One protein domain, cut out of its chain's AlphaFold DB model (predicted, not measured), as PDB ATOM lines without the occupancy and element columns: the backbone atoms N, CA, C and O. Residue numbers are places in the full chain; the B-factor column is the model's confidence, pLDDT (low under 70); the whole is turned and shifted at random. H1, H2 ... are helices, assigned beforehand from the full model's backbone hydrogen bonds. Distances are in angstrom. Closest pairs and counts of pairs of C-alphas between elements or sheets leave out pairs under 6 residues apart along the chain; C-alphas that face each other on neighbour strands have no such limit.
ATOM      1  N   SER A   9     -25.653  19.226  -5.974       83.62
ATOM      2  CA  SER A   9     -27.004  19.643  -5.585       83.62
ATOM      3  C   SER A   9     -27.769  18.538  -4.850       83.62
ATOM      4  O   SER A   9     -28.369  18.785  -3.803       83.62
ATOM      5  N   SER A  10     -27.740  17.311  -5.367       83.69
ATOM      6  CA  SER A  10     -28.377  16.152  -4.739       83.69
ATOM      7  C   SER A  10     -27.677  15.782  -3.431       83.69
ATOM      8  O   SER A  10     -28.350  15.459  -2.454       83.69
ATOM      9  N   LYS A  11     -26.348  15.924  -3.367       88.81
ATOM     10  CA  LYS A  11     -25.569  15.681  -2.152       88.81
ATOM     11  C   LYS A  11     -25.854  16.705  -1.046       88.81
ATOM     12  O   LYS A  11     -25.996  16.327   0.117       88.81
ATOM     13  N   ILE A  12     -26.006  17.986  -1.400       90.69
ATOM     14  CA  ILE A  12     -26.460  19.050  -0.486       90.69
ATOM     15  C   ILE A  12     -27.840  18.707   0.073       90.69
ATOM     16  O   ILE A  12     -27.997  18.655   1.292       90.69
ATOM     17  N   LYS A  13     -28.809  18.397  -0.800       87.56
ATOM     18  CA  LYS A  13     -30.172  18.021  -0.388       87.56
ATOM     19  C   LYS A  13     -30.190  16.799   0.523       87.56
ATOM     20  O   LYS A  13     -30.956  16.747   1.480       87.56
ATOM     21  N   TYR A  14     -29.336  15.817   0.250       89.81
ATOM     22  CA  TYR A  14     -29.219  14.639   1.099       89.81
ATOM     23  C   TYR A  14     -28.715  14.994   2.505       89.81
ATOM     24  O   TYR A  14     -29.298  14.556   3.496       89.81
ATOM     25  N   LEU A  15     -27.680  15.837   2.603       92.81
ATOM     26  CA  LEU A  15     -27.178  16.323   3.889       92.81
ATOM     27  C   LEU A  15     -28.226  17.170   4.632       92.81
ATOM     28  O   LEU A  15     -28.398  16.982   5.831       92.81
ATOM     29  N   GLU A  16     -28.948  18.057   3.942       92.06
ATOM     30  CA  GLU A  16     -30.074  18.811   4.518       92.06
ATOM     31  C   GLU A  16     -31.114  17.890   5.157       92.06
ATOM     32  O   GLU A  16     -31.478  18.082   6.316       92.06
ATOM     33  N   ASN A  17     -31.558  16.859   4.434       89.50
ATOM     34  CA  ASN A  17     -32.536  15.909   4.957       89.50
ATOM     35  C   ASN A  17     -32.006  15.196   6.203       89.50
ATOM     36  O   ASN A  17     -32.719  15.088   7.196       89.50
ATOM     37  N   LYS A  18     -30.738  14.762   6.187       92.50
ATOM     38  CA  LYS A  18     -30.121  14.097   7.344       92.50
ATOM     39  C   LYS A  18     -29.973  15.020   8.544       92.50
ATOM     40  O   LYS A  18     -30.141  14.562   9.671       92.50
ATOM     41  N   LEU A  19     -29.718  16.308   8.333       93.44
ATOM     42  CA  LEU A  19     -29.739  17.300   9.408       93.44
ATOM     43  C   LEU A  19     -31.141  17.416  10.013       93.44
ATOM     44  O   LEU A  19     -31.276  17.323  11.232       93.44
ATOM     45  N   ILE A  20     -32.175  17.534   9.176       91.44
ATOM     46  CA  ILE A  20     -33.572  17.647   9.618       91.44
ATOM     47  C   ILE A  20     -34.018  16.393  10.384       91.44
ATOM     48  O   ILE A  20     -34.620  16.518  11.448       91.44
ATOM     49  N   GLU A  21     -33.682  15.196   9.895       90.38
ATOM     50  CA  GLU A  21     -33.949  13.919  10.580       90.38
ATOM     51  C   GLU A  21     -33.306  13.853  11.977       90.38
ATOM     52  O   GLU A  21     -33.859  13.235  12.883       90.38
ATOM     53  N   ASN A  22     -32.168  14.528  12.168       91.12
ATOM     54  CA  ASN A  22     -31.467  14.640  13.450       91.12
ATOM     55  C   ASN A  22     -31.891  15.879  14.268       91.12
ATOM     56  O   ASN A  22     -31.239  16.226  15.251       91.12
ATOM     57  N   GLY A  23     -32.980  16.556  13.883       91.62
ATOM     58  CA  GLY A  23     -33.543  17.703  14.603       91.62
ATOM     59  C   GLY A  23     -32.871  19.050  14.311       91.62
ATOM     60  O   GLY A  23     -33.181  20.048  14.962       91.62
ATOM     61  N   TYR A  24     -31.970  19.113  13.329       91.19
ATOM     62  CA  TYR A  24     -31.297  20.342  12.920       91.19
ATOM     63  C   TYR A  24     -31.986  20.967  11.701       91.19
ATOM     64  O   TYR A  24     -31.853  20.503  10.572       91.19
ATOM     65  N   HIS A  25     -32.677  22.086  11.912       88.62
ATOM     66  CA  HIS A  25     -33.322  22.852  10.838       88.62
ATOM     67  C   HIS A  25     -32.358  23.850  10.186       88.62
ATOM     68  O   HIS A  25     -32.537  25.066  10.283       88.62
ATOM     69  N   PHE A  26     -31.320  23.340   9.523       89.38
ATOM     70  CA  PHE A  26     -30.351  24.154   8.791       89.38
ATOM     71  C   PHE A  26     -30.462  23.870   7.295       89.38
ATOM     72  O   PHE A  26     -30.194  22.757   6.855       89.38
ATOM     73  N   HIS A  27     -30.894  24.877   6.538       88.69
ATOM     74  CA  HIS A  27     -31.119  24.770   5.099       88.69
ATOM     75  C   HIS A  27     -29.948  25.382   4.323       88.69
ATOM     76  O   HIS A  27     -29.326  26.370   4.743       88.69
ATOM     77  N   SER A  28     -29.684  24.814   3.157       87.38
ATOM     78  CA  SER A  28     -28.835  25.392   2.130       87.38
ATOM     79  C   SER A  28     -29.433  26.697   1.610       87.38
ATOM     80  O   SER A  28     -30.628  26.985   1.721       87.38
ATOM     81  N   SER A  29     -28.562  27.548   1.088       84.81
ATOM     82  CA  SER A  29     -28.912  28.851   0.534       84.81
ATOM     83  C   SER A  29     -28.113  29.108  -0.738       84.81
ATOM     84  O   SER A  29     -27.156  28.398  -1.032       84.81
ATOM     85  N   GLY A  30     -28.430  30.183  -1.465       78.00
ATOM     86  CA  GLY A  30     -27.675  30.576  -2.666       78.00
ATOM     87  C   GLY A  30     -26.185  30.890  -2.433       78.00
ATOM     88  O   GLY A  30     -25.456  31.116  -3.393       78.00
ATOM     89  N   VAL A  31     -25.723  30.917  -1.177       79.44
ATOM     90  CA  VAL A  31     -24.305  31.063  -0.806       79.44
ATOM     91  C   VAL A  31     -23.540  29.734  -0.937       79.44
ATOM     92  O   VAL A  31     -22.320  29.739  -1.100       79.44
ATOM     93  N   ASP A  32     -24.244  28.599  -0.913       85.06
ATOM     94  CA  ASP A  32     -23.674  27.253  -0.999       85.06
ATOM     95  C   ASP A  32     -23.436  26.862  -2.455       85.06
ATOM     96  O   ASP A  32     -24.270  26.243  -3.112       85.06
ATOM     97  N   LYS A  33     -22.282  27.277  -2.980       83.44
ATOM     98  CA  LYS A  33     -21.920  27.048  -4.386       83.44
ATOM     99  C   LYS A  33     -21.664  25.576  -4.714       83.44
ATOM    100  O   LYS A  33     -21.832  25.184  -5.861       83.44
ATOM    101  N   ASP A  34     -21.231  24.802  -3.723       90.62
ATOM    102  CA  ASP A  34     -20.907  23.384  -3.834       90.62
ATOM    103  C   ASP A  34     -21.135  22.668  -2.492       90.62
ATOM    104  O   ASP A  34     -21.395  23.298  -1.454       90.62
ATOM    105  N   TYR A  35     -21.037  21.335  -2.508       91.50
ATOM    106  CA  TYR A  35     -21.250  20.511  -1.321       91.50
ATOM    107  C   TYR A  35     -20.294  20.862  -0.174       91.50
ATOM    108  O   TYR A  35     -20.691  20.862   0.991       91.50
ATOM    109  N   ARG A  36     -19.039  21.205  -0.483       92.31
ATOM    110  CA  ARG A  36     -18.011  21.487   0.524       92.31
ATOM    111  C   ARG A  36     -18.268  22.814   1.236       92.31
ATOM    112  O   ARG A  36     -18.088  22.899   2.450       92.31
ATOM    113  N   ALA A  37     -18.709  23.831   0.501       92.69
ATOM    114  CA  ALA A  37     -19.118  25.117   1.051       92.69
ATOM    115  C   ALA A  37     -20.298  24.946   2.017       92.69
ATOM    116  O   ALA A  37     -20.267  25.483   3.129       92.69
ATOM    117  N   TYR A  38     -21.287  24.132   1.631       95.31
ATOM    118  CA  TYR A  38     -22.416  23.822   2.502       95.31
ATOM    119  C   TYR A  38     -21.981  23.051   3.753       95.31
ATOM    120  O   TYR A  38     -22.304  23.446   4.873       95.31
ATOM    121  N   GLN A  39     -21.178  21.999   3.581       95.06
ATOM    122  CA  GLN A  39     -20.660  21.177   4.674       95.06
ATOM    123  C   GLN A  39     -19.876  22.013   5.701       95.06
ATOM    124  O   GLN A  39     -20.067  21.841   6.904       95.06
ATOM    125  N   LEU A  40     -19.057  22.976   5.258       94.81
ATOM    126  CA  LEU A  40     -18.330  23.887   6.152       94.81
ATOM    127  C   LEU A  40     -19.274  24.794   6.955       94.81
ATOM    128  O   LEU A  40     -19.051  25.039   8.142       94.81
ATOM    129  N   ARG A  41     -20.350  25.290   6.335       95.38
ATOM    130  CA  ARG A  41     -21.367  26.073   7.048       95.38
ATOM    131  C   ARG A  41     -22.110  25.237   8.082       95.38
ATOM    132  O   ARG A  41     -22.317  25.716   9.194       95.38
ATOM    133  N   VAL A  42     -22.470  24.005   7.732       96.06
ATOM    134  CA  VAL A  42     -23.088  23.050   8.660       96.06
ATOM    135  C   VAL A  42     -22.146  22.759   9.827       96.06
ATOM    136  O   VAL A  42     -22.585  22.781  10.973       96.06
ATOM    137  N   PHE A  43     -20.852  22.561   9.561       96.56
ATOM    138  CA  PHE A  43     -19.844  22.346  10.601       96.56
ATOM    139  C   PHE A  43     -19.842  23.494  11.614       96.56
ATOM    140  O   PHE A  43     -20.047  23.275  12.805       96.56
ATOM    141  N   ASN A  44     -19.698  24.732  11.132       95.31
ATOM    142  CA  ASN A  44     -19.679  25.920  11.988       95.31
ATOM    143  C   ASN A  44     -20.989  26.092  12.769       95.31
ATOM    144  O   ASN A  44     -20.974  26.473  13.940       95.31
ATOM    145  N   TYR A  45     -22.124  25.784  12.136       95.25
ATOM    146  CA  TYR A  45     -23.424  25.790  12.797       95.25
ATOM    147  C   TYR A  45     -23.481  24.768  13.942       95.25
ATOM    148  O   TYR A  45     -23.827  25.138  15.060       95.25
ATOM    149  N   LEU A  46     -23.086  23.515  13.717       95.31
ATOM    150  CA  LEU A  46     -23.120  22.468  14.746       95.31
ATOM    151  C   LEU A  46     -22.135  22.738  15.893       95.31
ATOM    152  O   LEU A  46     -22.484  22.526  17.055       95.31
ATOM    153  N   VAL A  47     -20.954  23.295  15.598       95.62
ATOM    154  CA  VAL A  47     -20.017  23.767  16.632       95.62
ATOM    155  C   VAL A  47     -20.669  24.848  17.498       95.62
ATOM    156  O   VAL A  47     -20.574  24.790  18.722       95.62
ATOM    157  N   SER A  48     -21.408  25.791  16.897       94.62
ATOM    158  CA  SER A  48     -22.139  26.824  17.655       94.62
ATOM    159  C   SER A  48     -23.251  26.257  18.553       94.62
ATOM    160  O   SER A  48     -23.658  26.908  19.511       94.62
ATOM    161  N   GLN A  49     -23.713  25.033  18.270       93.62
ATOM    162  CA  GLN A  49     -24.669  24.278  19.084       93.62
ATOM    163  C   GLN A  49     -23.985  23.381  20.137       93.62
ATOM    164  O   GLN A  49     -24.642  22.539  20.744       93.62
ATOM    165  N   ASN A  50     -22.678  23.552  20.376       94.06
ATOM    166  CA  ASN A  50     -21.859  22.755  21.300       94.06
ATOM    167  C   ASN A  50     -21.738  21.263  20.936       94.06
ATOM    168  O   ASN A  50     -21.480  20.427  21.805       94.06
ATOM    169  N   VAL A  51     -21.896  20.902  19.659       95.06
ATOM    170  CA  VAL A  51     -21.587  19.546  19.186       95.06
ATOM    171  C   VAL A  51     -20.069  19.416  19.029       95.06
ATOM    172  O   VAL A  51     -19.424  20.291  18.457       95.06
ATOM    173  N   SER A  52     -19.481  18.331  19.539       96.38
ATOM    174  CA  SER A  52     -18.037  18.110  19.425       96.38
ATOM    175  C   SER A  52     -17.616  17.892  17.969       96.38
ATOM    176  O   SER A  52     -18.307  17.214  17.205       96.38
ATOM    177  N   GLU A  53     -16.441  18.399  17.590       95.12
ATOM    178  CA  GLU A  53     -15.910  18.235  16.227       95.12
ATOM    179  C   GLU A  53     -15.806  16.762  15.813       95.12
ATOM    180  O   GLU A  53     -16.090  16.411  14.669       95.12
ATOM    181  N   GLN A  54     -15.452  15.880  16.754       96.12
ATOM    182  CA  GLN A  54     -15.402  14.440  16.510       96.12
ATOM    183  C   GLN A  54     -16.773  13.887  16.098       96.12
ATOM    184  O   GLN A  54     -16.850  13.122  15.141       96.12
ATOM    185  N   ASN A  55     -17.851  14.295  16.772       95.94
ATOM    186  CA  ASN A  55     -19.200  13.840  16.436       95.94
ATOM    187  C   ASN A  55     -19.668  14.409  15.092       95.94
ATOM    188  O   ASN A  55     -20.288  13.687  14.317       95.94
ATOM    189  N   ILE A  56     -19.329  15.666  14.785       96.00
ATOM    190  CA  ILE A  56     -19.656  16.289  13.493       96.00
ATOM    191  C   ILE A  56     -18.958  15.550  12.344       96.00
ATOM    192  O   ILE A  56     -19.590  15.213  11.345       96.00
ATOM    193  N   ASN A  57     -17.663  15.258  12.493       95.56
ATOM    194  CA  ASN A  57     -16.891  14.547  11.475       95.56
ATOM    195  C   ASN A  57     -17.393  13.110  11.271       95.56
ATOM    196  O   ASN A  57     -17.504  12.666  10.128       95.56
ATOM    197  N   SER A  58     -17.741  12.404  12.352       96.31
ATOM    198  CA  SER A  58     -18.367  11.078  12.265       96.31
ATOM    199  C   SER A  58     -19.708  11.139  11.534       96.31
ATOM    200  O   SER A  58     -19.927  10.359  10.611       96.31
ATOM    201  N   PHE A  59     -20.561  12.114  11.869       95.94
ATOM    202  CA  PHE A  59     -21.835  12.330  11.183       95.94
ATOM    203  C   PHE A  59     -21.637  12.567   9.680       95.94
ATOM    204  O   PHE A  59     -22.260  11.894   8.864       95.94
ATOM    205  N   PHE A  60     -20.727  13.461   9.279       96.25
ATOM    206  CA  PHE A  60     -20.448  13.684   7.858       96.25
ATOM    207  C   PHE A  60     -19.942  12.432   7.143       96.25
ATOM    208  O   PHE A  60     -20.402  12.147   6.040       96.25
ATOM    209  N   ALA A  61     -19.053  11.659   7.770       95.25
ATOM    210  CA  ALA A  61     -18.557  10.414   7.192       95.25
ATOM    211  C   ALA A  61     -19.678   9.374   7.002       95.25
ATOM    212  O   ALA A  61     -19.725   8.697   5.973       95.25
ATOM    213  N   GLU A  62     -20.597   9.260   7.962       94.88
ATOM    214  CA  GLU A  62     -21.770   8.388   7.866       94.88
ATOM    215  C   GLU A  62     -22.715   8.827   6.743       94.88
ATOM    216  O   GLU A  62     -23.109   7.999   5.916       94.88
ATOM    217  N   VAL A  63     -23.023  10.126   6.666       92.94
ATOM    218  CA  VAL A  63     -23.872  10.707   5.615       92.94
ATOM    219  C   VAL A  63     -23.257  10.483   4.232       92.94
ATOM    220  O   VAL A  63     -23.948  10.011   3.329       92.94
ATOM    221  N   ASP A  64     -21.961  10.750   4.064       92.44
ATOM    222  CA  ASP A  64     -21.245  10.571   2.795       92.44
ATOM    223  C   ASP A  64     -21.194   9.106   2.350       92.44
ATOM    224  O   ASP A  64     -21.398   8.790   1.171       92.44
ATOM    225  N   ASN A  65     -20.942   8.192   3.288       91.88
ATOM    226  CA  ASN A  65     -20.914   6.760   3.009       91.88
ATOM    227  C   ASN A  65     -22.313   6.249   2.638       91.88
ATOM    228  O   ASN A  65     -22.459   5.518   1.660       91.88
ATOM    229  N   SER A  66     -23.345   6.680   3.366       90.12
ATOM    230  CA  SER A  66     -24.742   6.346   3.078       90.12
ATOM    231  C   SER A  66     -25.177   6.857   1.702       90.12
ATOM    232  O   SER A  66     -25.712   6.089   0.905       90.12
ATOM    233  N   TYR A  67     -24.867   8.114   1.374       89.88
ATOM    234  CA  TYR A  67     -25.133   8.699   0.057       89.88
ATOM    235  C   TYR A  67     -24.447   7.912  -1.066       89.88
ATOM    236  O   TYR A  67     -25.081   7.531  -2.045       89.88
ATOM    237  N   THR A  68     -23.161   7.586  -0.895       88.94
ATOM    238  CA  THR A  68     -22.393   6.825  -1.894       88.94
ATOM    239  C   THR A  68     -22.957   5.416  -2.098       88.94
ATOM    240  O   THR A  68     -23.002   4.931  -3.226       88.94
ATOM    241  N   ARG A  69     -23.409   4.755  -1.024       88.69
ATOM    242  CA  ARG A  69     -24.065   3.437  -1.084       88.69
ATOM    243  C   ARG A  69     -25.455   3.483  -1.718       88.69
ATOM    244  O   ARG A  69     -25.939   2.442  -2.146       88.69
ATOM    245  N   GLY A  70     -26.077   4.658  -1.790       89.56
ATOM    246  CA  GLY A  70     -27.348   4.860  -2.481       89.56
ATOM    247  C   GLY A  70     -27.247   4.737  -4.005       89.56
ATOM    248  O   GLY A  70     -28.276   4.632  -4.671       89.56
ATOM    249  N   PHE A  71     -26.039   4.722  -4.575       91.25
ATOM    250  CA  PHE A  71     -25.838   4.533  -6.010       91.25
ATOM    251  C   PHE A  71     -25.510   3.078  -6.365       91.25
ATOM    252  O   PHE A  71     -24.736   2.430  -5.658       91.25
TER     253      PHE A  71
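Overview. This is residues 9 to 71 of the 294 residues of an uncharacterized protein of Escherichia coli (UniProt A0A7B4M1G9). Three helices pack together, each touching the other two, with their centres at the corners of a triangle: H2 and H3 make a helical hairpin, and H1 packs on both, crossing H3 steeply. H1 and H2 run the same way, and a long loop, residues 22 to 34, leads back from the end of H1 to the beginning of H2. The printed part has 63 residues with three named helices, in the order H1, H2, H3, and no named strand; the class is all helix. It is compact, with a radius of gyration of the C-alphas of 11.0 A and spans of 33 by 25 by 19 A.

Arrangement. H1, residues 9 to 21, touches H2, residues 35 to 48, with its residues 9 to 12 alone. The closest C-alphas of the two, those of Ile 12 and Tyr 35, are 5.5 A apart. They run the same way at a shallow tilt of 23 degrees. H3, residues 53 to 69, touches H1 with residues 63 to 67 alone; the closest C-alphas are those of Leu 15 and Val 63, 6.7 A apart. H1 and H3 run opposite ways at a steep tilt of 56 degrees. H2 and H3, a helical hairpin, only just touch, with 3 pairs of C-alphas within 8 A, through residues 43 to 47 of H2 and 53 to 56 of H3. Their closest C-alphas, those of Phe 43 and Ile 56, are 6.7 A apart. They run opposite ways at a shallow tilt of 33 degrees, only just short of steep. In H1, H2 and H3 every O i to N i+4 pair is within hydrogen-bond range.

Along the chain. H1 begins at C-alpha 9 (-27.004, 19.643, -5.585) and measures 18.5 A from first to last C-alpha. H2 begins at C-alpha 35 (-21.250, 20.511, -1.321) and measures 20.0 A. H3, the longest helix, measures 24.2 A and ends at C-alpha 69 (-24.065, 3.437, -1.084).

Size, cuts and confidence. The two C-alphas farthest apart, those of Asn 50 and Phe 71, are 33.1 A apart. The printed part has no cut. The link from H1 to H2 is long, 13 residues, and that from H2 to H3 is tight, 4 residues. The mean pLDDT of the printed part is 91.6, and no printed residue is under 70.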